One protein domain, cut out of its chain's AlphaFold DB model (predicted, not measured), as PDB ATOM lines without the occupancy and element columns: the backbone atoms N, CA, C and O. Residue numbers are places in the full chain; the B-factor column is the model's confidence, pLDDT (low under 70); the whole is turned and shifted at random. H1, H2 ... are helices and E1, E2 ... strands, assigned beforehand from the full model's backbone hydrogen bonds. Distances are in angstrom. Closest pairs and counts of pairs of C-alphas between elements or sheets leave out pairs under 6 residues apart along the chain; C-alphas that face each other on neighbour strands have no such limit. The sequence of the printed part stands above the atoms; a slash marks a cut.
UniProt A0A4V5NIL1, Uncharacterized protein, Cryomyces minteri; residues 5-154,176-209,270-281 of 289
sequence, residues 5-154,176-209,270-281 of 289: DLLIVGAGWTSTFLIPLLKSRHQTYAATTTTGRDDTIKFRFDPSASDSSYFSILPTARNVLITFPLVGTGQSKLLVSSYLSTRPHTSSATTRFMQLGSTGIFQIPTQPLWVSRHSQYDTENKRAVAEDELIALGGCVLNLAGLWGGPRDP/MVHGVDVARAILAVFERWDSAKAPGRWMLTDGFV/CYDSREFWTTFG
ATOM      1  N   ASP A   5     116.115 113.290  -9.602       96.56
ATOM      2  CA  ASP A   5     117.166 112.554  -8.893       96.56
ATOM      3  C   ASP A   5     117.314 113.050  -7.450       96.56
ATOM      4  O   ASP A   5     117.447 112.229  -6.540       96.56
ATOM      5  N   LEU A   6     117.261 114.369  -7.219       98.19
ATOM      6  CA  LEU A   6     117.441 114.956  -5.887       98.19
ATOM      7  C   LEU A   6     116.543 116.172  -5.613       98.19
ATOM      8  O   LEU A   6     116.558 117.163  -6.339       98.19
ATOM      9  N   LEU A   7     115.841 116.153  -4.482       98.44
ATOM     10  CA  LEU A   7     115.220 117.333  -3.884       98.44
ATOM     11  C   LEU A   7     116.053 117.820  -2.692       98.44
ATOM     12  O   LEU A   7     116.215 117.102  -1.708       98.44
ATOM     13  N   ILE A   8     116.545 119.057  -2.752       98.75
ATOM     14  CA  ILE A   8     117.256 119.718  -1.650       98.75
ATOM     15  C   ILE A   8     116.270 120.595  -0.877       98.75
ATOM     16  O   ILE A   8     115.850 121.648  -1.362       98.75
ATOM     17  N   VAL A   9     115.934 120.203   0.346       98.38
ATOM     18  CA  VAL A   9     115.056 120.973   1.227       98.38
ATOM     19  C   VAL A   9     115.915 121.866   2.123       98.38
ATOM     20  O   VAL A   9     116.556 121.382   3.053       98.38
ATOM     21  N   GLY A  10     115.925 123.173   1.840       97.06
ATOM     22  CA  GLY A  10     116.717 124.177   2.561       97.06
ATOM     23  C   GLY A  10     118.053 124.527   1.897       97.06
ATOM     24  O   GLY A  10     119.110 124.448   2.519       97.06
ATOM     25  N   ALA A  11     118.049 124.947   0.639       95.75
ATOM     26  CA  ALA A  11     119.249 125.351  -0.081       95.75
ATOM     27  C   ALA A  11     119.985 126.518   0.606       95.75
ATOM     28  O   ALA A  11     119.642 127.697   0.488       95.75
ATOM     29  N   GLY A  12     121.002 126.150   1.381       93.62
ATOM     30  CA  GLY A  12     121.899 127.044   2.095       93.62
ATOM     31  C   GLY A  12     123.322 126.907   1.569       93.62
ATOM     32  O   GLY A  12     123.545 126.587   0.405       93.62
ATOM     33  N   TRP A  13     124.299 127.100   2.452       96.31
ATOM     34  CA  TRP A  13     125.718 127.068   2.090       96.31
ATOM     35  C   TRP A  13     126.142 125.777   1.365       96.31
ATOM     36  O   TRP A  13     126.840 125.846   0.366       96.31
ATOM     37  N   THR A  14     125.669 124.599   1.784       96.69
ATOM     38  CA  THR A  14     126.025 123.329   1.119       96.69
ATOM     39  C   THR A  14     125.618 123.304  -0.361       96.69
ATOM     40  O   THR A  14     126.319 122.732  -1.197       96.69
ATOM     41  N   SER A  15     124.516 123.970  -0.717       96.81
ATOM     42  CA  SER A  15     124.011 124.012  -2.092       96.81
ATOM     43  C   SER A  15     124.917 124.785  -3.044       96.81
ATOM     44  O   SER A  15     124.905 124.479  -4.233       96.81
ATOM     45  N   THR A  16     125.759 125.702  -2.551       97.25
ATOM     46  CA  THR A  16     126.723 126.428  -3.400       97.25
ATOM     47  C   THR A  16     127.809 125.511  -3.966       97.25
ATOM     48  O   THR A  16     128.462 125.874  -4.936       97.25
ATOM     49  N   PHE A  17     127.997 124.320  -3.386       98.38
ATOM     50  CA  PHE A  17     128.913 123.284  -3.878       98.38
ATOM     51  C   PHE A  17     128.164 122.132  -4.546       98.38
ATOM     52  O   PHE A  17     128.594 121.622  -5.579       98.38
ATOM     53  N   LEU A  18     127.027 121.736  -3.968       98.56
ATOM     54  CA  LEU A  18     126.247 120.603  -4.450       98.56
ATOM     55  C   LEU A  18     125.570 120.882  -5.795       98.56
ATOM     56  O   LEU A  18     125.630 120.034  -6.677       98.56
ATOM     57  N   ILE A  19     124.974 122.062  -5.992       98.19
ATOM     58  CA  ILE A  19     124.285 122.390  -7.249       98.19
ATOM     59  C   ILE A  19     125.245 122.391  -8.451       98.19
ATOM     60  O   ILE A  19     124.921 121.748  -9.451       98.19
ATOM     61  N   PRO A  20     126.429 123.035  -8.394       98.12
ATOM     62  CA  PRO A  20     127.406 122.923  -9.476       98.12
ATOM     63  C   PRO A  20     127.806 121.474  -9.785       98.12
ATOM     64  O   PRO A  20     127.936 121.121 -10.956       98.12
ATOM     65  N   LEU A  21     127.948 120.624  -8.759       98.50
ATOM     66  CA  LEU A  21     128.280 119.208  -8.932       98.50
ATOM     67  C   LEU A  21     127.134 118.401  -9.567       98.50
ATOM     68  O   LEU A  21     127.385 117.556 -10.420       98.50
ATOM     69  N   LEU A  22     125.881 118.671  -9.196       98.38
ATOM     70  CA  LEU A  22     124.705 118.065  -9.832       98.38
ATOM     71  C   LEU A  22     124.631 118.441 -11.315       98.38
ATOM     72  O   LEU A  22     124.456 117.572 -12.167       98.38
ATOM     73  N   LYS A  23     124.828 119.731 -11.628       97.81
ATOM     74  CA  LYS A  23     124.834 120.239 -13.007       97.81
ATOM     75  C   LYS A  23     125.933 119.591 -13.846       97.81
ATOM     76  O   LYS A  23     125.656 119.171 -14.964       97.81
ATOM     77  N   SER A  24     127.151 119.467 -13.312       98.00
ATOM     78  CA  SER A  24     128.260 118.833 -14.036       98.00
ATOM     79  C   SER A  24     128.074 117.327 -14.241       98.00
ATOM     80  O   SER A  24     128.640 116.771 -15.176       98.00
ATOM     81  N   ARG A  25     127.259 116.670 -13.404       97.31
ATOM     82  CA  ARG A  25     126.856 115.262 -13.556       97.31
ATOM     83  C   ARG A  25     125.543 115.073 -14.321       97.31
ATOM     84  O   ARG A  25     125.076 113.944 -14.422       97.31
ATOM     85  N   HIS A  26     124.944 116.149 -14.836       96.81
ATOM     86  CA  HIS A  26     123.636 116.133 -15.499       96.81
ATOM     87  C   HIS A  26     122.518 115.477 -14.660       96.81
ATOM     88  O   HIS A  26     121.594 114.884 -15.211       96.81
ATOM     89  N   GLN A  27     122.589 115.588 -13.329       96.81
ATOM     90  CA  GLN A  27     121.562 115.071 -12.421       96.81
ATOM     91  C   GLN A  27     120.418 116.076 -12.278       96.81
ATOM     92  O   GLN A  27     120.637 117.272 -12.063       96.81
ATOM     93  N   THR A  28     119.187 115.584 -12.386       97.62
ATOM     94  CA  THR A  28     117.982 116.401 -12.241       97.62
ATOM     95  C   THR A  28     117.747 116.733 -10.774       97.62
ATOM     96  O   THR A  28     117.806 115.868  -9.898       97.62
ATOM     97  N   TYR A  29     117.480 118.002 -10.475       98.06
ATOM     98  CA  TYR A  29     117.277 118.420  -9.096       98.06
ATOM     99  C   TYR A  29     116.268 119.551  -8.967       98.06
ATOM    100  O   TYR A  29     116.025 120.312  -9.901       98.06
ATOM    101  N   ALA A  30     115.725 119.680  -7.762       98.25
ATOM    102  CA  ALA A  30     115.045 120.878  -7.303       98.25
ATOM    103  C   ALA A  30     115.598 121.275  -5.937       98.25
ATOM    104  O   ALA A  30     116.112 120.450  -5.182       98.25
ATOM    105  N   ALA A  31     115.492 122.555  -5.619       98.38
ATOM    106  CA  ALA A  31     115.979 123.119  -4.376       98.38
ATOM    107  C   ALA A  31     114.912 124.030  -3.780       98.38
ATOM    108  O   ALA A  31     114.137 124.638  -4.520       98.38
ATOM    109  N   THR A  32     114.880 124.141  -2.454       98.56
ATOM    110  CA  THR A  32     113.947 125.029  -1.761       98.56
ATOM    111  C   THR A  32     114.649 126.098  -0.941       98.56
ATOM    112  O   THR A  32     115.700 125.849  -0.360       98.56
ATOM    113  N   THR A  33     114.053 127.280  -0.819       97.94
ATOM    114  CA  THR A  33     114.429 128.270   0.204       97.94
ATOM    115  C   THR A  33     113.175 128.873   0.821       97.94
ATOM    116  O   THR A  33     112.090 128.801   0.252       97.94
ATOM    117  N   THR A  34     113.310 129.533   1.970       96.31
ATOM    118  CA  THR A  34     112.175 130.189   2.638       96.31
ATOM    119  C   THR A  34     111.546 131.312   1.809       96.31
ATOM    120  O   THR A  34     110.377 131.641   2.011       96.31
ATOM    121  N   THR A  35     112.301 131.903   0.879       95.88
ATOM    122  CA  THR A  35     111.871 133.038   0.052       95.88
ATOM    123  C   THR A  35     111.664 132.683  -1.418       95.88
ATOM    124  O   THR A  35     111.056 133.476  -2.125       95.88
ATOM    125  N   GLY A  36     112.144 131.523  -1.879       95.00
ATOM    126  CA  GLY A  36     112.184 131.172  -3.303       95.00
ATOM    127  C   GLY A  36     113.253 131.935  -4.097       95.00
ATOM    128  O   GLY A  36     113.077 132.189  -5.281       95.00
ATOM    129  N   ARG A  37     114.342 132.363  -3.442       92.94
ATOM    130  CA  ARG A  37     115.463 133.051  -4.118       92.94
ATOM    131  C   ARG A  37     116.264 132.084  -4.994       92.94
ATOM    132  O   ARG A  37     116.157 130.877  -4.797       92.94
ATOM    133  N   ASP A  38     117.103 132.604  -5.884       91.19
ATOM    134  CA  ASP A  38     118.050 131.813  -6.691       91.19
ATOM    135  C   ASP A  38     117.367 130.664  -7.469       91.19
ATOM    136  O   ASP A  38     117.859 129.535  -7.489       91.19
ATOM    137  N   ASP A  39     116.186 130.942  -8.039       93.12
ATOM    138  CA  ASP A  39     115.339 129.987  -8.777       93.12
ATOM    139  C   ASP A  39     114.932 128.735  -7.974       93.12
ATOM    140  O   ASP A  39     114.702 127.653  -8.520       93.12
ATOM    141  N   THR A  40     114.835 128.866  -6.648       97.62
ATOM    142  CA  THR A  40     114.377 127.790  -5.760       97.62
ATOM    143  C   THR A  40     112.879 127.857  -5.487       97.62
ATOM    144  O   THR A  40     112.239 128.905  -5.553       97.62
ATOM    145  N   ILE A  41     112.301 126.724  -5.095       98.19
ATOM    146  CA  ILE A  41     110.909 126.647  -4.656       98.19
ATOM    147  C   ILE A  41     110.788 127.325  -3.288       98.19
ATOM    148  O   ILE A  41     111.523 127.000  -2.350       98.19
ATOM    149  N   LYS A  42     109.829 128.243  -3.145       97.94
ATOM    150  CA  LYS A  42     109.508 128.843  -1.849       97.94
ATOM    151  C   LYS A  42     108.876 127.793  -0.935       97.94
ATOM    152  O   LYS A  42     107.727 127.418  -1.129       97.94
ATOM    153  N   PHE A  43     109.611 127.341   0.073       97.81
ATOM    154  CA  PHE A  43     109.144 126.351   1.041       97.81
ATOM    155  C   PHE A  43     109.825 126.560   2.394       97.81
ATOM    156  O   PHE A  43     111.027 126.826   2.482       97.81
ATOM    157  N   ARG A  44     109.049 126.406   3.466       96.50
ATOM    158  CA  ARG A  44     109.527 126.417   4.845       96.50
ATOM    159  C   ARG A  44     108.847 125.274   5.577       96.50
ATOM    160  O   ARG A  44     107.625 125.236   5.620       96.50
ATOM    161  N   PHE A  45     109.641 124.377   6.149       97.25
ATOM    162  CA  PHE A  45     109.109 123.367   7.051       97.25
ATOM    163  C   PHE A  45     108.611 124.039   8.332       97.25
ATOM    164  O   PHE A  45     109.351 124.800   8.965       97.25
ATOM    165  N   ASP A  46     107.363 123.759   8.685       95.31
ATOM    166  CA  ASP A  46     106.740 124.187   9.931       95.31
ATOM    167  C   ASP A  46     106.380 122.948  10.765       95.31
ATOM    168  O   ASP A  46     105.454 122.218  10.399       95.31
ATOM    169  N   PRO A  47     107.096 122.685  11.875       94.38
ATOM    170  CA  PRO A  47     106.828 121.535  12.732       94.38
ATOM    171  C   PRO A  47     105.546 121.684  13.566       94.38
ATOM    172  O   PRO A  47     105.149 120.729  14.225       94.38
ATOM    173  N   SER A  48     104.926 122.869  13.575       93.94
ATOM    174  CA  SER A  48     103.679 123.158  14.292       93.94
ATOM    175  C   SER A  48     102.438 123.147  13.396       93.94
ATOM    176  O   SER A  48     101.321 123.268  13.899       93.94
ATOM    177  N   ALA A  49     102.615 122.988  12.081       90.38
ATOM    178  CA  ALA A  49     101.509 122.973  11.138       90.38
ATOM    179  C   ALA A  49     100.596 121.760  11.375       90.38
ATOM    180  O   ALA A  49     101.051 120.619  11.440       90.38
ATOM    181  N   SER A  50      99.290 122.015  11.463       86.62
ATOM    182  CA  SER A  50      98.261 120.972  11.542       86.62
ATOM    183  C   SER A  50      97.939 120.346  10.183       86.62
ATOM    184  O   SER A  50      97.418 119.234  10.133       86.62
ATOM    185  N   ASP A  51      98.259 121.044   9.090       89.38
ATOM    186  CA  ASP A  51      98.059 120.598   7.714       89.38
ATOM    187  C   ASP A  51      99.404 120.426   6.990       89.38
ATOM    188  O   ASP A  51     100.286 121.283   7.046       89.38
ATOM    189  N   SER A  52      99.538 119.306   6.281       91.12
ATOM    190  CA  SER A  52     100.719 118.931   5.496       91.12
ATOM    191  C   SER A  52     100.554 119.184   3.993       91.12
ATOM    192  O   SER A  52     101.503 118.981   3.233       91.12
ATOM    193  N   SER A  53      99.393 119.678   3.543       91.62
ATOM    194  CA  SER A  53      99.088 119.906   2.123       91.62
ATOM    195  C   SER A  53     100.081 120.840   1.420       91.62
ATOM    196  O   SER A  53     100.297 120.714   0.213       91.62
ATOM    197  N   TYR A  54     100.763 121.721   2.159       94.56
ATOM    198  CA  TYR A  54     101.787 122.621   1.620       94.56
ATOM    199  C   TYR A  54     103.026 121.896   1.072       94.56
ATOM    200  O   TYR A  54     103.785 122.488   0.308       94.56
ATOM    201  N   PHE A  55     103.221 120.610   1.386       96.75
ATOM    202  CA  PHE A  55     104.238 119.775   0.738       96.75
ATOM    203  C   PHE A  55     103.900 119.447  -0.725       96.75
ATOM    204  O   PHE A  55     104.796 119.065  -1.479       96.75
ATOM    205  N   SER A  56     102.650 119.633  -1.167       94.75
ATOM    206  CA  SER A  56     102.215 119.354  -2.546       94.75
ATOM    207  C   SER A  56     102.988 120.147  -3.604       94.75
ATOM    208  O   SER A  56     103.210 119.626  -4.697       94.75
ATOM    209  N   ILE A  57     103.478 121.348  -3.266       95.50
ATOM    210  CA  ILE A  57     104.287 122.187  -4.167       95.50
ATOM    211  C   ILE A  57     105.658 121.578  -4.478       95.50
ATOM    212  O   ILE A  57     106.305 121.970  -5.449       95.50
ATOM    213  N   LEU A  58     106.146 120.672  -3.625       96.31
ATOM    214  CA  LEU A  58     107.434 120.029  -3.825       96.31
ATOM    215  C   LEU A  58     107.314 118.991  -4.946       96.31
ATOM    216  O   LEU A  58     106.280 118.333  -5.067       96.31
ATOM    217  N   PRO A  59     108.351 118.801  -5.769       95.19
ATOM    218  CA  PRO A  59     108.350 117.773  -6.797       95.19
ATOM    219  C   PRO A  59     108.575 116.383  -6.197       95.19
ATOM    220  O   PRO A  59     109.156 116.221  -5.119       95.19
ATOM    221  N   THR A  60     108.143 115.360  -6.931       94.81
ATOM    222  CA  THR A  60     108.520 113.971  -6.647       94.81
ATOM    223  C   THR A  60     110.003 113.778  -6.951       94.81
ATOM    224  O   THR A  60     110.471 114.153  -8.027       94.81
ATOM    225  N   ALA A  61     110.736 113.197  -6.008       95.19
ATOM    226  CA  ALA A  61     112.158 112.942  -6.116       95.19
ATOM    227  C   ALA A  61     112.506 111.574  -5.529       95.19
ATOM    228  O   ALA A  61     111.927 111.134  -4.531       95.19
ATOM    229  N   ARG A  62     113.503 110.930  -6.132       95.50
ATOM    230  CA  ARG A  62     114.055 109.660  -5.659       95.50
ATOM    231  C   ARG A  62     114.811 109.824  -4.347       95.50
ATOM    232  O   ARG A  62     114.717 108.975  -3.464       95.50
ATOM    233  N   ASN A  63     115.550 110.922  -4.226       98.00
ATOM    234  CA  ASN A  63     116.333 111.260  -3.049       98.00
ATOM    235  C   ASN A  63     115.896 112.624  -2.507       98.00
ATOM    236  O   ASN A  63     115.701 113.572  -3.268       98.00
ATOM    237  N   VAL A  64     115.782 112.737  -1.188       98.62
ATOM    238  CA  VAL A  64     115.466 113.979  -0.479       98.62
ATOM    239  C   VAL A  64     116.596 114.279   0.498       98.62
ATOM    240  O   VAL A  64     116.909 113.468   1.368       98.62
ATOM    241  N   LEU A  65     117.209 115.453   0.359       98.88
ATOM    242  CA  LEU A  65     118.247 115.963   1.249       98.88
ATOM    243  C   LEU A  65     117.685 117.081   2.128       98.88
ATOM    244  O   LEU A  65     117.281 118.129   1.627       98.88
ATOM    245  N   ILE A  66     117.737 116.886   3.439       98.75
ATOM    246  CA  ILE A  66     117.351 117.849   4.468       98.75
ATOM    247  C   ILE A  66     118.630 118.507   4.990       98.75
ATOM    248  O   ILE A  66     119.491 117.853   5.578       98.75
ATOM    249  N   THR A  67     118.789 119.805   4.754       98.12
ATOM    250  CA  THR A  67     120.036 120.541   5.062       98.12
ATOM    251  C   THR A  67     119.935 121.430   6.304       98.12
ATOM    252  O   THR A  67     120.933 122.019   6.723       98.12
ATOM    253  N   PHE A  68     118.739 121.566   6.874       96.94
ATOM    254  CA  PHE A  68     118.477 122.314   8.098       96.94
ATOM    255  C   PHE A  68     118.275 121.352   9.274       96.94
ATOM    256  O   PHE A  68     117.867 120.208   9.071       96.94
ATOM    257  N   PRO A  69     118.569 121.787  10.512       96.00
ATOM    258  CA  PRO A  69     118.430 120.917  11.667       96.00
ATOM    259  C   PRO A  69     116.956 120.618  11.944       96.00
ATOM    260  O   PRO A  69     116.158 121.539  12.116       96.00
ATOM    261  N   LEU A  70     116.634 119.333  12.060       98.12
ATOM    262  CA  LEU A  70     115.439 118.866  12.756       98.12
ATOM    263  C   LEU A  70     115.769 118.696  14.240       98.12
ATOM    264  O   LEU A  70     116.919 118.417  14.598       98.12
ATOM    265  N   VAL A  71     114.786 118.930  15.109       97.69
ATOM    266  CA  VAL A  71     114.996 118.914  16.561       97.69
ATOM    267  C   VAL A  71     113.855 118.241  17.315       97.69
ATOM    268  O   VAL A  71     112.683 118.518  17.074       97.69
ATOM    269  N   GLY A  72     114.221 117.427  18.300       96.88
ATOM    270  CA  GLY A  72     113.297 116.712  19.168       96.88
ATOM    271  C   GLY A  72     112.549 115.592  18.450       96.88
ATOM    272  O   GLY A  72     112.855 115.225  17.318       96.88
ATOM    273  N   THR A  73     111.564 115.041  19.143       96.94
ATOM    274  CA  THR A  73     110.704 113.971  18.634       96.94
ATOM    275  C   THR A  73     109.676 114.516  17.641       96.94
ATOM    276  O   THR A  73     109.142 115.610  17.822       96.94
ATOM    277  N   GLY A  74     109.355 113.737  16.612       97.38
ATOM    278  CA  GLY A  74     108.241 113.958  15.697       97.38
ATOM    279  C   GLY A  74     108.577 114.744  14.433       97.38
ATOM    280  O   GLY A  74     107.873 114.579  13.439       97.38
ATOM    281  N   GLN A  75     109.620 115.581  14.420       97.88
ATOM    282  CA  GLN A  75     109.909 116.427  13.254       97.88
ATOM    283  C   GLN A  75     110.352 115.628  12.025       97.88
ATOM    284  O   GLN A  75     109.910 115.933  10.916       97.88
ATOM    285  N   SER A  76     111.187 114.601  12.205       98.12
ATOM    286  CA  SER A  76     111.651 113.747  11.107       98.12
ATOM    287  C   SER A  76     110.496 112.928  10.555       98.12
ATOM    288  O   SER A  76     110.275 112.902   9.343       98.12
ATOM    289  N   LYS A  77     109.688 112.343  11.445       97.38
ATOM    290  CA  LYS A  77     108.480 111.607  11.069       97.38
ATOM    291  C   LYS A  77     107.482 112.490  10.334       97.38
ATOM    292  O   LYS A  77     106.981 112.064   9.299       97.38
ATOM    293  N   LEU A  78     107.212 113.695  10.838       97.50
ATOM    294  CA  LEU A  78     106.292 114.647  10.219       97.50
ATOM    295  C   LEU A  78     106.767 115.056   8.825       97.50
ATOM    296  O   LEU A  78     105.967 115.057   7.896       97.50
ATOM    297  N   LEU A  79     108.052 115.382   8.656       97.88
ATOM    298  CA  LEU A  79     108.596 115.770   7.355       97.88
ATOM    299  C   LEU A  79     108.501 114.620   6.348       97.88
ATOM    300  O   LEU A  79     108.005 114.821   5.239       97.88
ATOM    301  N   VAL A  80     108.941 113.419   6.737       97.12
ATOM    302  CA  VAL A  80     108.903 112.227   5.878       97.12
ATOM    303  C   VAL A  80     107.462 111.882   5.501       97.12
ATOM    304  O   VAL A  80     107.162 111.732   4.317       97.12
ATOM    305  N   SER A  81     106.550 111.805   6.476       95.44
ATOM    306  CA  SER A  81     105.154 111.442   6.218       95.44
ATOM    307  C   SER A  81     104.430 112.487   5.371       95.44
ATOM    308  O   SER A  81     103.714 112.104   4.452       95.44
ATOM    309  N   SER A  82     104.658 113.780   5.619       96.12
ATOM    310  CA  SER A  82     104.058 114.885   4.855       96.12
ATOM    311  C   SER A  82     104.554 114.932   3.413       96.12
ATOM    312  O   SER A  82     103.785 115.177   2.481       96.12
ATOM    313  N   TYR A  83     105.848 114.676   3.197       95.88
ATOM    314  CA  TYR A  83     106.379 114.577   1.845       95.88
ATOM    315  C   TYR A  83     105.729 113.409   1.102       95.88
ATOM    316  O   TYR A  83     105.169 113.615   0.027       95.88
ATOM    317  N   LEU A  84     105.749 112.210   1.692       94.12
ATOM    318  CA  LEU A  84     105.247 110.989   1.062       94.12
ATOM    319  C   LEU A  84     103.729 111.010   0.833       94.12
ATOM    320  O   LEU A  84     103.280 110.580  -0.226       94.12
ATOM    321  N   SER A  85     102.939 111.537   1.774       92.88
ATOM    322  CA  SER A  85     101.472 111.599   1.664       92.88
ATOM    323  C   SER A  85     100.991 112.508   0.532       92.88
ATOM    324  O   SER A  85      99.880 112.337   0.037       92.88
ATOM    325  N   THR A  86     101.828 113.453   0.098       92.69
ATOM    326  CA  THR A  86     101.524 114.363  -1.014       92.69
ATOM    327  C   THR A  86     102.093 113.892  -2.356       92.69
ATOM    328  O   THR A  86     101.985 114.618  -3.345       92.69
ATOM    329  N   ARG A  87     102.714 112.701  -2.425       90.44
ATOM    330  CA  ARG A  87     103.226 112.121  -3.680       90.44
ATOM    331  C   ARG A  87     102.199 111.187  -4.334       90.44
ATOM    332  O   ARG A  87     101.445 110.520  -3.632       90.44
ATOM    333  N   PRO A  88     102.197 111.064  -5.676       80.94
ATOM    334  CA  PRO A  88     101.413 110.036  -6.354       80.94
ATOM    335  C   PRO A  88     101.807 108.630  -5.871       80.94
ATOM    336  O   PRO A  88     102.985 108.280  -5.886       80.94
ATOM    337  N   HIS A  89     100.823 107.796  -5.518       67.25
ATOM    338  CA  HIS A  89     101.027 106.412  -5.053       67.25
ATOM    339  C   HIS A  89     101.619 105.455  -6.110       67.25
ATOM    340  O   HIS A  89     101.822 104.277  -5.832       67.25
ATOM    341  N   THR A  90     101.872 105.933  -7.330       55.69
ATOM    342  CA  THR A  90     102.337 105.135  -8.470       55.69
ATOM    343  C   THR A  90     103.862 105.045  -8.596       55.69
ATOM    344  O   THR A  90     104.339 104.293  -9.446       55.69
ATOM    345  N   SER A  91     104.645 105.761  -7.775       57.22
ATOM    346  CA  SER A  91     106.107 105.581  -7.748       57.22
ATOM    347  C   SER A  91     106.450 104.248  -7.079       57.22
ATOM    348  O   SER A  91     106.280 104.085  -5.874       57.22
ATOM    349  N   SER A  92     106.953 103.288  -7.861       49.97
ATOM    350  CA  SER A  92     107.365 101.964  -7.366       49.97
ATOM    351  C   SER A  92     108.679 101.989  -6.564       49.97
ATOM    352  O   SER A  92     109.070 100.960  -6.014       49.97
ATOM    353  N   ALA A  93     109.378 103.127  -6.512       63.47
ATOM    354  CA  ALA A  93     110.639 103.288  -5.798       63.47
ATOM    355  C   ALA A  93     110.423 103.984  -4.448       63.47
ATOM    356  O   ALA A  93     109.802 105.044  -4.368       63.47
ATOM    357  N   THR A  94     110.971 103.404  -3.380       85.94
ATOM    358  CA  THR A  94     111.003 104.031  -2.054       85.94
ATOM    359  C   THR A  94     111.900 105.269  -2.088       85.94
ATOM    360  O   THR A  94     113.101 105.157  -2.343       85.94
ATOM    361  N   THR A  95     111.335 106.451  -1.817       94.69
ATOM    362  CA  THR A  95     112.111 107.689  -1.659       94.69
ATOM    363  C   THR A  95     113.119 107.550  -0.519       94.69
ATOM    364  O   THR A  95     112.778 107.116   0.581       94.69
ATOM    365  N   ARG A  96     114.364 107.960  -0.771       97.62
ATOM    366  CA  ARG A  96     115.476 107.914   0.188       97.62
ATOM    367  C   ARG A  96     115.651 109.268   0.854       97.62
ATOM    368  O   ARG A  96     115.720 110.284   0.165       97.62
ATOM    369  N   PHE A  97     115.776 109.291   2.176       98.62
ATOM    370  CA  PHE A  97     115.927 110.531   2.940       98.62
ATOM    371  C   PHE A  97     117.302 110.618   3.585       98.62
ATOM    372  O   PHE A  97     117.711 109.715   4.313       98.62
ATOM    373  N   MET A  98     117.991 111.733   3.359       98.88
ATOM    374  CA  MET A  98     119.219 112.086   4.058       98.88
ATOM    375  C   MET A  98     119.039 113.388   4.835       98.88
ATOM    376  O   MET A  98     118.542 114.363   4.279       98.88
ATOM    377  N   GLN A  99     119.525 113.444   6.071       98.75
ATOM    378  CA  GLN A  99     119.666 114.682   6.838       98.75
ATOM    379  C   GLN A  99     121.138 115.018   7.079       98.75
ATOM    380  O   GLN A  99     121.946 114.152   7.418       98.75
ATOM    381  N   LEU A 100     121.482 116.299   6.952       98.75
ATOM    382  CA  LEU A 100     122.767 116.813   7.415       98.75
ATOM    383  C   LEU A 100     122.710 117.036   8.929       98.75
ATOM    384  O   LEU A 100     122.002 117.917   9.423       98.75
ATOM    385  N   GLY A 101     123.459 116.212   9.656       98.25
ATOM    386  CA  GLY A 101     123.647 116.307  11.097       98.25
ATOM    387  C   GLY A 101     124.909 117.092  11.458       98.25
ATOM    388  O   GLY A 101     125.609 117.636  10.601       98.25
ATOM    389  N   SER A 102     125.260 117.107  12.743       98.06
ATOM    390  CA  SER A 102     126.536 117.674  13.212       98.06
ATOM    391  C   SER A 102     127.318 116.684  14.057       98.06
ATOM    392  O   SER A 102     126.724 115.967  14.857       98.06
ATOM    393  N   THR A 103     128.651 116.686  13.955       98.06
ATOM    394  CA  THR A 103     129.499 115.926  14.891       98.06
ATOM    395  C   THR A 103     129.456 116.467  16.324       98.06
ATOM    396  O   THR A 103     130.001 115.846  17.230       98.06
ATOM    397  N   GLY A 104     128.781 117.600  16.562       96.75
ATOM    398  CA  GLY A 104     128.551 118.162  17.894       96.75
ATOM    399  C   GLY A 104     127.934 117.183  18.898       96.75
ATOM    400  O   GLY A 104     128.237 117.275  20.081       96.75
ATOM    401  N   ILE A 105     127.147 116.208  18.433       97.56
ATOM    402  CA  ILE A 105     126.528 115.188  19.294       97.56
ATOM    403  C   ILE A 105     127.554 114.235  19.926       97.56
ATOM    404  O   ILE A 105     127.273 113.620  20.944       97.56
ATOM    405  N   PHE A 106     128.754 114.107  19.352       97.19
ATOM    406  CA  PHE A 106     129.794 113.201  19.850       97.19
ATOM    407  C   PHE A 106     130.697 113.849  20.913       97.19
ATOM    408  O   PHE A 106     131.630 113.209  21.400       97.19
ATOM    409  N   GLN A 107     130.457 115.116  21.269       92.81
ATOM    410  CA  GLN A 107     131.285 115.885  22.205       92.81
ATOM    411  C   GLN A 107     130.949 115.566  23.669       92.81
ATOM    412  O   GLN A 107     130.531 116.439  24.424       92.81
ATOM    413  N   ILE A 108     131.141 114.308  24.066       91.12
ATOM    414  CA  ILE A 108     130.920 113.843  25.438       91.12
ATOM    415  C   ILE A 108     132.262 113.833  26.196       91.12
ATOM    416  O   ILE A 108     133.258 113.375  25.631       91.12
ATOM    417  N   PRO A 109     132.321 114.294  27.464       85.44
ATOM    418  CA  PRO A 109     133.567 114.342  28.240       85.44
ATOM    419  C   PRO A 109     134.288 112.998  28.431       85.44
ATOM    420  O   PRO A 109     135.505 112.980  28.564       85.44
ATOM    421  N   THR A 110     133.565 111.876  28.444       86.25
ATOM    422  CA  THR A 110     134.090 110.535  28.771       86.25
ATOM    423  C   THR A 110     134.439 109.687  27.544       86.25
ATOM    424  O   THR A 110     134.482 108.460  27.628       86.25
ATOM    425  N   GLN A 111     134.651 110.315  26.387       91.19
ATOM    426  CA  GLN A 111     134.991 109.606  25.152       91.19
ATOM    427  C   GLN A 111     136.437 109.091  25.156       91.19
ATOM    428  O   GLN A 111     137.319 109.731  25.735       91.19
ATOM    429  N   PRO A 112     136.720 107.984  24.444       94.12
ATOM    430  CA  PRO A 112     138.090 107.644  24.088       94.12
ATOM    431  C   PRO A 112     138.715 108.742  23.216       94.12
ATOM    432  O   PRO A 112     138.016 109.549  22.601       94.12
ATOM    433  N   LEU A 113     140.048 108.731  23.123       95.69
ATOM    434  CA  LEU A 113     140.808 109.686  22.312       95.69
ATOM    435  C   LEU A 113     140.300 109.738  20.860       95.69
ATOM    436  O   LEU A 113     140.040 110.816  20.326       95.69
ATOM    437  N   TRP A 114     140.124 108.560  20.257       97.44
ATOM    438  CA  TRP A 114     139.603 108.385  18.905       97.44
ATOM    439  C   TRP A 114     138.107 108.092  18.934       97.44
ATOM    440  O   TRP A 114     137.667 107.062  19.444       97.44
ATOM    441  N   VAL A 115     137.333 109.001  18.353       97.88
ATOM    442  CA  VAL A 115     135.873 108.974  18.311       97.88
ATOM    443  C   VAL A 115     135.429 108.705  16.879       97.88
ATOM    444  O   VAL A 115     135.783 109.445  15.966       97.88
ATOM    445  N   SER A 116     134.636 107.657  16.682       97.94
ATOM    446  CA  SER A 116     134.068 107.292  15.381       97.94
ATOM    447  C   SER A 116     132.544 107.407  15.409       97.94
ATOM    448  O   SER A 116     131.946 107.735  16.433       97.94
ATOM    449  N   ARG A 117     131.886 107.081  14.292       97.50
ATOM    450  CA  ARG A 117     130.415 106.992  14.229       97.50
ATOM    451  C   ARG A 117     129.808 105.968  15.205       97.50
ATOM    452  O   ARG A 117     128.619 106.067  15.486       97.50
ATOM    453  N   HIS A 118     130.600 105.004  15.687       97.56
ATOM    454  CA  HIS A 118     130.171 103.952  16.626       97.56
ATOM    455  C   HIS A 118     130.389 104.329  18.093       97.56
ATOM    456  O   HIS A 118     129.983 103.594  18.988       97.56
ATOM    457  N   SER A 119     131.064 105.450  18.348       97.31
ATOM    458  CA  SER A 119     131.252 105.967  19.698       97.31
ATOM    459  C   SER A 119     129.929 106.459  20.288       97.31
ATOM    460  O   SER A 119     128.959 106.714  19.570       97.31
ATOM    461  N   GLN A 120     129.905 106.629  21.610       96.94
ATOM    462  CA  GLN A 120     128.754 107.214  22.295       96.94
ATOM    463  C   GLN A 120     128.448 108.607  21.725       96.94
ATOM    464  O   GLN A 120     129.329 109.298  21.216       96.94
ATOM    465  N   TYR A 121     127.199 109.033  21.812       97.38
ATOM    466  CA  TYR A 121     126.776 110.383  21.455       97.38
ATOM    467  C   TYR A 121     125.699 110.826  22.443       97.38
ATOM    468  O   TYR A 121     125.080 109.999  23.110       97.38
ATOM    469  N   ASP A 122     125.532 112.133  22.580       97.31
ATOM    470  CA  ASP A 122     124.539 112.738  23.454       97.31
ATOM    471  C   ASP A 122     123.135 112.457  22.899       97.31
ATOM    472  O   ASP A 122     122.677 113.120  21.967       97.31
ATOM    473  N   THR A 123     122.472 111.443  23.455       96.94
ATOM    474  CA  THR A 123     121.107 111.032  23.093       96.94
ATOM    475  C   THR A 123     120.042 112.006  23.596       96.94
ATOM    476  O   THR A 123     118.899 111.935  23.155       96.94
ATOM    477  N   GLU A 124     120.387 112.921  24.508       96.94
ATOM    478  CA  GLU A 124     119.495 113.994  24.961       96.94
ATOM    479  C   GLU A 124     119.583 115.225  24.047       96.94
ATOM    480  O   GLU A 124     118.695 116.087  24.043       96.94
ATOM    481  N   ASN A 125     120.626 115.301  23.211       97.81
ATOM    482  CA  ASN A 125     120.755 116.340  22.208       97.81
ATOM    483  C   ASN A 125     119.534 116.333  21.286       97.81
ATOM    484  O   ASN A 125     119.290 115.379  20.548       97.81
ATOM    485  N   LYS A 126     118.800 117.449  21.236       98.19
ATOM    486  CA  LYS A 126     117.584 117.547  20.415       98.19
ATOM    487  C   LYS A 126     117.825 117.212  18.938       98.19
ATOM    488  O   LYS A 126     116.910 116.711  18.296       98.19
ATOM    489  N   ARG A 127     119.017 117.477  18.386       97.75
ATOM    490  CA  ARG A 127     119.341 117.065  17.010       97.75
ATOM    491  C   ARG A 127     119.531 115.556  16.913       97.75
ATOM    492  O   ARG A 127     118.978 114.969  15.996       97.75
ATOM    493  N   ALA A 128     120.240 114.944  17.864       98.31
ATOM    494  CA  ALA A 128     120.418 113.493  17.907       98.31
ATOM    495  C   ALA A 128     119.068 112.765  17.976       98.31
ATOM    496  O   ALA A 128     118.844 111.861  17.184       98.31
ATOM    497  N   VAL A 129     118.130 113.245  18.804       98.62
ATOM    498  CA  VAL A 129     116.766 112.687  18.891       98.62
ATOM    499  C   VAL A 129     116.062 112.671  17.526       98.62
ATOM    500  O   VAL A 129     115.473 111.663  17.140       98.62
ATOM    501  N   ALA A 130     116.131 113.770  16.770       98.56
ATOM    502  CA  ALA A 130     115.527 113.836  15.438       98.56
ATOM    503  C   ALA A 130     116.285 112.976  14.407       98.56
ATOM    504  O   ALA A 130     115.670 112.365  13.531       98.56
ATOM    505  N   GLU A 131     117.615 112.918  14.506       98.69
ATOM    506  CA  GLU A 131     118.471 112.062  13.678       98.69
ATOM    507  C   GLU A 131     118.146 110.573  13.890       98.69
ATOM    508  O   GLU A 131     117.992 109.843  12.912       98.69
ATOM    509  N   ASP A 132     117.980 110.132  15.141       98.75
ATOM    510  CA  ASP A 132     117.592 108.760  15.491       98.75
ATOM    511  C   ASP A 132     116.199 108.416  14.953       98.75
ATOM    512  O   ASP A 132     115.998 107.338  14.390       98.75
ATOM    513  N   GLU A 133     115.244 109.351  15.047       98.62
ATOM    514  CA  GLU A 133     113.911 109.184  14.458       98.62
ATOM    515  C   GLU A 133     113.980 109.005  12.933       98.62
ATOM    516  O   GLU A 133     113.308 108.131  12.387       98.62
ATOM    517  N   LEU A 134     114.814 109.782  12.232       98.69
ATOM    518  CA  LEU A 134     114.993 109.629  10.786       98.69
ATOM    519  C   LEU A 134     115.627 108.277  10.426       98.69
ATOM    520  O   LEU A 134     115.213 107.636   9.460       98.69
ATOM    521  N   ILE A 135     116.619 107.831  11.199       98.56
ATOM    522  CA  ILE A 135     117.280 106.535  10.998       98.56
ATOM    523  C   ILE A 135     116.284 105.386  11.198       98.56
ATOM    524  O   ILE A 135     116.261 104.459  10.389       98.56
ATOM    525  N   ALA A 136     115.414 105.469  12.209       98.38
ATOM    526  CA  ALA A 136     114.362 104.478  12.449       98.38
ATOM    527  C   ALA A 136     113.355 104.370  11.284       98.38
ATOM    528  O   ALA A 136     112.743 103.321  11.093       98.38
ATOM    529  N   LEU A 137     113.215 105.425  10.474       97.31
ATOM    530  CA  LEU A 137     112.409 105.445   9.246       97.31
ATOM    531  C   LEU A 137     113.175 104.942   8.006       97.31
ATOM    532  O   LEU A 137     112.661 105.032   6.892       97.31
ATOM    533  N   GLY A 138     114.398 104.428   8.171       97.56
ATOM    534  CA  GLY A 138     115.256 103.964   7.075       97.56
ATOM    535  C   GLY A 138     116.063 105.075   6.396       97.56
ATOM    536  O   GLY A 138     116.572 104.877   5.292       97.56
ATOM    537  N   GLY A 139     116.173 106.248   7.024       98.19
ATOM    538  CA  GLY A 139     116.958 107.366   6.514       98.19
ATOM    539  C   GLY A 139     118.453 107.283   6.835       98.19
ATOM    540  O   GLY A 139     118.928 106.443   7.601       98.19
ATOM    541  N   CYS A 140     119.206 108.201   6.236       98.81
ATOM    542  CA  CYS A 140     120.635 108.394   6.456       98.81
ATOM    543  C   CYS A 140     120.880 109.745   7.136       98.81
ATOM    544  O   CYS A 140     120.300 110.761   6.761       98.81
ATOM    545  N   VAL A 141     121.802 109.790   8.087       98.88
ATOM    546  CA  VAL A 141     122.272 111.031   8.705       98.88
ATOM    547  C   VAL A 141     123.753 111.180   8.416       98.88
ATOM    548  O   VAL A 141     124.528 110.265   8.674       98.88
ATOM    549  N   LEU A 142     124.157 112.334   7.895       98.75
ATOM    550  CA  LEU A 142     125.554 112.667   7.648       98.75
ATOM    551  C   LEU A 142     125.985 113.758   8.636       98.75
ATOM    552  O   LEU A 142     125.725 114.940   8.412       98.75
ATOM    553  N   ASN A 143     126.600 113.372   9.755       98.81
ATOM    554  CA  ASN A 143     127.112 114.288  10.771       98.81
ATOM    555  C   ASN A 143     128.393 114.963  10.280       98.81
ATOM    556  O   ASN A 143     129.465 114.356  10.237       98.81
ATOM    557  N   LEU A 144     128.271 116.244   9.941       98.69
ATOM    558  CA  LEU A 144     129.366 117.048   9.411       98.69
ATOM    559  C   LEU A 144     130.186 117.671  10.546       98.69
ATOM    560  O   LEU A 144     129.621 118.175  11.527       98.69
ATOM    561  N   ALA A 145     131.512 117.653  10.404       98.00
ATOM    562  CA  ALA A 145     132.411 118.471  11.215       98.00
ATOM    563  C   ALA A 145     132.330 119.961  10.823       98.00
ATOM    564  O   ALA A 145     131.402 120.385  10.129       98.00
ATOM    565  N   GLY A 146     133.267 120.788  11.298       97.00
ATOM    566  CA  GLY A 146     133.270 122.214  10.987       97.00
ATOM    567  C   GLY A 146     133.311 122.463   9.475       97.00
ATOM    568  O   GLY A 146     134.121 121.891   8.752       97.00
ATOM    569  N   LEU A 147     132.408 123.307   8.980       97.38
ATOM    570  CA  LEU A 147     132.252 123.553   7.546       97.38
ATOM    571  C   LEU A 147     133.135 124.712   7.091       97.38
ATOM    572  O   LEU A 147     133.021 125.810   7.641       97.38
ATOM    573  N   TRP A 148     133.932 124.494   6.045       97.38
ATOM    574  CA  TRP A 148     134.738 125.537   5.404       97.38
ATOM    575  C   TRP A 148     134.684 125.470   3.875       97.38
ATOM    576  O   TRP A 148     134.237 124.480   3.289       97.38
ATOM    577  N   GLY A 149     135.115 126.552   3.229       96.25
ATOM    578  CA  GLY A 149     135.096 126.733   1.782       96.25
ATOM    579  C   GLY A 149     134.155 127.844   1.318       96.25
ATOM    580  O   GLY A 149     133.142 128.162   1.956       96.25
ATOM    581  N   GLY A 150     134.470 128.420   0.155       92.94
ATOM    582  CA  GLY A 150     133.753 129.579  -0.377       92.94
ATOM    583  C   GLY A 150     133.822 130.740   0.623       92.94
ATOM    584  O   GLY A 150     134.919 131.079   1.053       92.94
ATOM    585  N   PRO A 151     132.689 131.313   1.069       92.19
ATOM    586  CA  PRO A 151     132.701 132.410   2.040       92.19
ATOM    587  C   PRO A 151     133.034 131.970   3.479       92.19
ATOM    588  O   PRO A 151     133.143 132.813   4.367       92.19
ATOM    589  N   ARG A 152     133.134 130.661   3.760       93.69
ATOM    590  CA  ARG A 152     133.482 130.144   5.092       93.69
ATOM    591  C   ARG A 152     134.977 129.889   5.180       93.69
ATOM    592  O   ARG A 152     135.422 128.764   4.966       93.69
ATOM    593  N   ASP A 153     135.722 130.929   5.515       92.25
ATOM    594  CA  ASP A 153     137.157 130.843   5.761       92.25
ATOM    595  C   ASP A 153     137.446 130.739   7.272       92.25
ATOM    596  O   ASP A 153     137.058 131.648   8.014       92.25
ATOM    597  N   PRO A 154     138.079 129.651   7.756       92.50
ATOM    598  CA  PRO A 154     138.434 129.490   9.165       92.50
ATOM    599  C   PRO A 154     139.406 130.549   9.693       92.50
ATOM    600  O   PRO A 154     139.385 130.839  10.891       92.50
ATOM    601  N   MET A 176     137.435 119.538  10.427       98.00
ATOM    602  CA  MET A 176     136.806 120.279   9.353       98.00
ATOM    603  C   MET A 176     136.404 119.359   8.206       98.00
ATOM    604  O   MET A 176     136.858 118.222   8.100       98.00
ATOM    605  N   VAL A 177     135.513 119.848   7.354       98.56
ATOM    606  CA  VAL A 177     135.215 119.262   6.049       98.56
ATOM    607  C   VAL A 177     134.845 120.374   5.072       98.56
ATOM    608  O   VAL A 177     134.070 121.281   5.393       98.56
ATOM    609  N   HIS A 178     135.430 120.330   3.877       98.50
ATOM    610  CA  HIS A 178     135.192 121.341   2.854       98.50
ATOM    611  C   HIS A 178     133.857 121.111   2.134       98.50
ATOM    612  O   HIS A 178     133.455 119.969   1.904       98.50
ATOM    613  N   GLY A 179     133.205 122.176   1.666       98.38
ATOM    614  CA  GLY A 179     131.911 122.091   0.969       98.38
ATOM    615  C   GLY A 179     131.906 121.195  -0.277       98.38
ATOM    616  O   GLY A 179     130.941 120.471  -0.516       98.38
ATOM    617  N   VAL A 180     133.008 121.172  -1.037       98.44
ATOM    618  CA  VAL A 180     133.208 120.239  -2.173       98.44
ATOM    619  C   VAL A 180     133.141 118.779  -1.725       98.44
ATOM    620  O   VAL A 180     132.527 117.957  -2.402       98.44
ATOM    621  N   ASP A 181     133.748 118.451  -0.588       98.69
ATOM    622  CA  ASP A 181     133.774 117.084  -0.080       98.69
ATOM    623  C   ASP A 181     132.440 116.685   0.546       98.69
ATOM    624  O   ASP A 181     131.997 115.560   0.337       98.69
ATOM    625  N   VAL A 182     131.732 117.623   1.186       98.75
ATOM    626  CA  VAL A 182     130.334 117.421   1.602       98.75
ATOM    627  C   VAL A 182     129.440 117.122   0.394       98.75
ATOM    628  O   VAL A 182     128.673 116.164   0.419       98.75
ATOM    629  N   ALA A 183     129.549 117.899  -0.689       98.75
ATOM    630  CA  ALA A 183     128.761 117.680  -1.902       98.75
ATOM    631  C   ALA A 183     129.029 116.301  -2.528       98.75
ATOM    632  O   ALA A 183     128.091 115.583  -2.874       98.75
ATOM    633  N   ARG A 184     130.303 115.902  -2.628       98.69
ATOM    634  CA  ARG A 184     130.698 114.578  -3.136       98.69
ATOM    635  C   ARG A 184     130.214 113.447  -2.234       98.69
ATOM    636  O   ARG A 184     129.738 112.441  -2.751       98.69
ATOM    637  N   ALA A 185     130.302 113.625  -0.917       98.81
ATOM    638  CA  ALA A 185     129.814 112.674   0.074       98.81
ATOM    639  C   ALA A 185     128.308 112.422  -0.071       98.81
ATOM    640  O   ALA A 185     127.894 111.270  -0.141       98.81
ATOM    641  N   ILE A 186     127.503 113.482  -0.197       98.88
ATOM    642  CA  ILE A 186     126.049 113.376  -0.392       98.88
ATOM    643  C   ILE A 186     125.721 112.510  -1.614       98.88
ATOM    644  O   ILE A 186     124.926 111.576  -1.510       98.88
ATOM    645  N   LEU A 187     126.344 112.793  -2.764       98.69
ATOM    646  CA  LEU A 187     126.074 112.033  -3.985       98.69
ATOM    647  C   LEU A 187     126.549 110.584  -3.878       98.69
ATOM    648  O   LEU A 187     125.802 109.682  -4.239       98.69
ATOM    649  N   ALA A 188     127.738 110.347  -3.318       98.69
ATOM    650  CA  ALA A 188     128.275 108.996  -3.160       98.69
ATOM    651  C   ALA A 188     127.386 108.112  -2.269       98.69
ATOM    652  O   ALA A 188     127.213 106.926  -2.548       98.69
ATOM    653  N   VAL A 189     126.781 108.688  -1.226       98.75
ATOM    654  CA  VAL A 189     125.832 107.976  -0.363       98.75
ATOM    655  C   VAL A 189     124.564 107.589  -1.120       98.75
ATOM    656  O   VAL A 189     124.135 106.441  -1.025       98.75
ATOM    657  N   PHE A 190     123.968 108.501  -1.894       98.19
ATOM    658  CA  PHE A 190     122.775 108.178  -2.686       98.19
ATOM    659  C   PHE A 190     123.066 107.186  -3.820       98.19
ATOM    660  O   PHE A 190     122.261 106.286  -4.063       98.19
ATOM    661  N   GLU A 191     124.222 107.309  -4.479       97.31
ATOM    662  CA  GLU A 191     124.677 106.408  -5.547       97.31
ATOM    663  C   GLU A 191     124.913 104.981  -5.036       97.31
ATOM    664  O   GLU A 191     124.622 104.017  -5.739       97.31
ATOM    665  N   ARG A 192     125.401 104.834  -3.800       97.81
ATOM    666  CA  ARG A 192     125.713 103.534  -3.187       97.81
ATOM    667  C   ARG A 192     124.717 103.114  -2.113       97.81
ATOM    668  O   ARG A 192     125.055 102.272  -1.284       97.81
ATOM    669  N   TRP A 193     123.513 103.682  -2.120       97.81
ATOM    670  CA  TRP A 193     122.555 103.563  -1.019       97.81
ATOM    671  C   TRP A 193     122.358 102.121  -0.532       97.81
ATOM    672  O   TRP A 193     122.537 101.834   0.651       97.81
ATOM    673  N   ASP A 194     122.057 101.206  -1.455       96.00
ATOM    674  CA  ASP A 194     121.786  99.804  -1.125       96.00
ATOM    675  C   ASP A 194     123.087  99.015  -0.915       96.00
ATOM    676  O   ASP A 194     123.248  98.322   0.089       96.00
ATOM    677  N   SER A 195     124.058  99.164  -1.826       97.19
ATOM    678  CA  SER A 195     125.318  98.407  -1.796       97.19
ATOM    679  C   SER A 195     126.178  98.705  -0.568       97.19
ATOM    680  O   SER A 195     126.882  97.826  -0.080       97.19
ATOM    681  N   ALA A 196     126.130  99.943  -0.070       96.50
ATOM    682  CA  ALA A 196     126.896 100.400   1.085       96.50
ATOM    683  C   ALA A 196     126.090 100.359   2.392       96.50
ATOM    684  O   ALA A 196     126.617 100.757   3.428       96.50
ATOM    685  N   LYS A 197     124.824  99.907   2.353       97.38
ATOM    686  CA  LYS A 197     123.892  99.971   3.491       97.38
ATOM    687  C   LYS A 197     123.881 101.376   4.106       97.38
ATOM    688  O   LYS A 197     124.145 101.558   5.291       97.38
ATOM    689  N   ALA A 198     123.621 102.375   3.264       97.62
ATOM    690  CA  ALA A 198     123.682 103.785   3.629       97.62
ATOM    691  C   ALA A 198     122.790 104.200   4.815       97.62
ATOM    692  O   ALA A 198     123.261 105.045   5.582       97.62
ATOM    693  N   PRO A 199     121.559 103.668   4.999       98.12
ATOM    694  CA  PRO A 199     120.731 104.021   6.150       98.12
ATOM    695  C   PRO A 199     121.479 103.889   7.481       98.12
ATOM    696  O   PRO A 199     122.204 102.921   7.713       98.12
ATOM    697  N   GLY A 200     121.305 104.875   8.359       98.31
ATOM    698  CA  GLY A 200     122.073 105.008   9.597       98.31
ATOM    699  C   GLY A 200     122.872 106.307   9.682       98.31
ATOM    700  O   GLY A 200     122.708 107.230   8.885       98.31
ATOM    701  N   ARG A 201     123.737 106.391  10.694       98.50
ATOM    702  CA  ARG A 201     124.480 107.610  11.037       98.50
ATOM    703  C   ARG A 201     125.917 107.570  10.553       98.50
ATOM    704  O   ARG A 201     126.640 106.695  10.997       98.50
ATOM    705  N   TRP A 202     126.375 108.532   9.767       98.75
ATOM    706  CA  TRP A 202     127.746 108.622   9.263       98.75
ATOM    707  C   TRP A 202     128.455 109.874   9.769       98.75
ATOM    708  O   TRP A 202     127.867 110.948   9.806       98.75
ATOM    709  N   MET A 203     129.735 109.753  10.116       98.75
ATOM    710  CA  MET A 203     130.586 110.879  10.511       98.75
ATOM    711  C   MET A 203     131.445 111.328   9.327       98.75
ATOM    712  O   MET A 203     132.082 110.492   8.690       98.75
ATOM    713  N   LEU A 204     131.501 112.638   9.063       98.62
ATOM    714  CA  LEU A 204     132.269 113.198   7.951       98.62
ATOM    715  C   LEU A 204     133.250 114.287   8.405       98.62
ATOM    716  O   LEU A 204     132.849 115.363   8.856       98.62
ATOM    717  N   THR A 205     134.541 114.009   8.215       98.25
ATOM    718  CA  THR A 205     135.669 114.946   8.362       98.25
ATOM    719  C   THR A 205     136.607 114.781   7.168       98.25
ATOM    720  O   THR A 205     136.552 113.758   6.490       98.25
ATOM    721  N   ASP A 206     137.502 115.731   6.921       97.62
ATOM    722  CA  ASP A 206     138.574 115.603   5.921       97.62
ATOM    723  C   ASP A 206     139.711 114.639   6.332       97.62
ATOM    724  O   ASP A 206     140.676 114.465   5.588       97.62
ATOM    725  N   GLY A 207     139.597 113.992   7.496       96.19
ATOM    726  CA  GLY A 207     140.575 113.045   8.031       96.19
ATOM    727  C   GLY A 207     141.711 113.680   8.840       96.19
ATOM    728  O   GLY A 207     142.540 112.940   9.366       96.19
ATOM    729  N   PHE A 208     141.751 115.007   8.979       96.81
ATOM    730  CA  PHE A 208     142.765 115.702   9.770       96.81
ATOM    731  C   PHE A 208     142.255 116.052  11.173       96.81
ATOM    732  O   PHE A 208     141.102 116.445  11.374       96.81
ATOM    733  N   VAL A 209     143.162 115.947  12.146       97.31
ATOM    734  CA  VAL A 209     143.014 116.535  13.479       97.31
ATOM    735  C   VAL A 209     143.887 117.782  13.500       97.31
ATOM    736  O   VAL A 209     145.112 117.693  13.582       97.31
ATOM    737  N   CYS A 270     139.820 113.279  18.873       97.12
ATOM    738  CA  CYS A 270     140.204 112.986  17.491       97.12
ATOM    739  C   CYS A 270     139.063 112.257  16.763       97.12
ATOM    740  O   CYS A 270     138.653 111.183  17.197       97.12
ATOM    741  N   TYR A 271     138.532 112.806  15.667       97.75
ATOM    742  CA  TYR A 271     137.484 112.141  14.882       97.75
ATOM    743  C   TYR A 271     138.064 111.196  13.827       97.75
ATOM    744  O   TYR A 271     138.828 111.617  12.960       97.75
ATOM    745  N   ASP A 272     137.618 109.940  13.852       97.88
ATOM    746  CA  ASP A 272     137.925 108.927  12.845       97.88
ATOM    747  C   ASP A 272     136.743 108.747  11.880       97.88
ATOM    748  O   ASP A 272     135.738 108.104  12.193       97.88
ATOM    749  N   SER A 273     136.876 109.326  10.685       97.44
ATOM    750  CA  SER A 273     135.895 109.224   9.597       97.44
ATOM    751  C   SER A 273     136.332 108.280   8.467       97.44
ATOM    752  O   SER A 273     135.682 108.231   7.421       97.44
ATOM    753  N   ARG A 274     137.409 107.493   8.644       98.00
ATOM    754  CA  ARG A 274     137.962 106.619   7.582       98.00
ATOM    755  C   ARG A 274     136.953 105.604   7.051       98.00
ATOM    756  O   ARG A 274     136.977 105.282   5.861       98.00
ATOM    757  N   GLU A 275     136.060 105.124   7.915       98.50
ATOM    758  CA  GLU A 275     135.000 104.189   7.533       98.50
ATOM    759  C   GLU A 275     134.079 104.784   6.466       98.50
ATOM    760  O   GLU A 275     133.725 104.083   5.522       98.50
ATOM    761  N   PHE A 276     133.733 106.074   6.563       98.69
ATOM    762  CA  PHE A 276     132.901 106.738   5.560       98.69
ATOM    763  C   PHE A 276     133.587 106.704   4.190       98.69
ATOM    764  O   PHE A 276     133.037 106.179   3.222       98.69
ATOM    765  N   TRP A 277     134.818 107.214   4.126       98.25
ATOM    766  CA  TRP A 277     135.594 107.313   2.889       98.25
ATOM    767  C   TRP A 277     135.788 105.943   2.228       98.25
ATOM    768  O   TRP A 277     135.542 105.779   1.032       98.25
ATOM    769  N   THR A 278     136.119 104.930   3.034       98.38
ATOM    770  CA  THR A 278     136.274 103.542   2.574       98.38
ATOM    771  C   THR A 278     134.953 102.962   2.060       98.38
ATOM    772  O   THR A 278     134.909 102.423   0.955       98.38
ATOM    773  N   THR A 279     133.862 103.114   2.815       98.69
ATOM    774  CA  THR A 279     132.552 102.534   2.474       98.69
ATOM    775  C   THR A 279     131.987 103.119   1.179       98.69
ATOM    776  O   THR A 279     131.515 102.392   0.299       98.69
ATOM    777  N   PHE A 280     132.086 104.437   1.010       98.56
ATOM    778  CA  PHE A 280     131.566 105.122  -0.173       98.56
ATOM    779  C   PHE A 280     132.586 105.234  -1.315       98.56
ATOM    780  O   PHE A 280     132.256 105.754  -2.380       98.56
ATOM    781  N   GLY A 281     133.793 104.682  -1.137       97.94
ATOM    782  CA  GLY A 281     134.821 104.571  -2.173       97.94
ATOM    783  C   GLY A 281     135.276 105.916  -2.729       97.94
ATOM    784  O   GLY A 281     135.525 106.032  -3.928       97.94
TER     785      GLY A 281
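AT A GLANCE: This is residues 5 to 154, 176 to 209 and 270 to 281 of the 289 residues of an uncharacterized protein of Cryomyces minteri (UniProt A0A4V5NIL1). A strongly twisted sheet of six strands is the core, with H1 and H6 on one face and H3 and H5 on the other, three layers in all; the sheet curls round H6. Short H2 packs on H3, H7 grazes the sheet, and E5 runs on into a small second sheet, E6 and E7. The printed part has 196 residues, with seven named helices and eight named strands in the order E1 H1 E2 H2 E3 H3 E4 H4 H5 E5 E6 E7 H6 E8 H7; the large sheet's order is E2 E1 E3 E4 E5 E8, all parallel, and the class is mixed. The whole is compact, with a radius of gyration of the C-alphas of 16.4 A and spans of 48 by 37 by 33 A.

IN THESE COORDINATES: Find C-alpha 5 at (117.166, 112.554, -8.893), where E1, residues 5 to 9, begins. Its sheet also holds E2 at 29 to 33, E3 at 61 to 66, E4 at 96 to 102, 19.7 A long, E5 at 140 to 144 and E8 at 200 to 204. E6 is 146 to 148 and E7 176 to 178. H1 is 15 to 24, H2 53 to 57, H3 75 to 85, H4 103 to 106 and H5 126 to 136. From C-alpha 179 at (131.911, 122.091, 0.969), H6, residues 179 to 191, runs 18.5 A from first to last C-alpha; H7 is 274 to 280, and its last C-alpha, C-alpha 280, is at (131.566, 105.122, -0.173).

HOW THE PARTS SIT: Across the large sheet, look for N 8 and O 30 of E1 and E2 at 2.8 A, N 9 and O 65 of E1 and E3 at 2.8 A, N 64 and O 96 of E3 and E4 at 2.8 A, N 99 and O 140 of E4 and E5 at 2.9 A, and N 143 and O 202 of E5 and E8 at 2.7 A. E1, H1, E2, then E3, H3, E4, then E4, H4 H5, E5 are strand-helix-strand units, parallel neighbour strands with helices between, and E2, H2, E3 is a split one with E1 between its strands; each crossover is right-handed. H6 touches H1 with residues 179 to 184 alone, C-alphas 18 and 183 being closest at 4.6 A, at a steep tilt of 56 degrees. On the opposite face, H3 touches H5, closest at C-alphas 76 and 134, 5.3 A. H4 is on that same face, close to H5 but not clearly touching, with C-alphas 105 and 128 closest at 6.5 A. H2 is not on the sheet but touches H3, C-alphas 55 and 83 being closest at 5.7 A. H6 and H7 only just touch, with 3 pairs of C-alphas within 8 A, closest at 188 and 280, 5.9 A. In E6 and E7, parallel neighbours, N 177 and O 146 are 2.8 A apart. Every O i to N i+4 pair is within hydrogen-bond range in H3, H5, H6 and H7; H1 has 5 of 6, H2 0 of 1 with 1 of 2 O i to N i+3 pairs, and H4 is too short for one.

THE WHOLE: The farthest C-alphas, Thr 90 and Leu 113, are 49.5 A apart. Residues 155 to 175 and 210 to 269 are not printed, with gaps of 9.4 A and 6.0 A between C-alphas across the cuts. The links E2 to H2 and H4 to H5 are long, 19 residues each. Residues 89 to 93 are under 70 in pLDDT; the printed part's mean is 95.7.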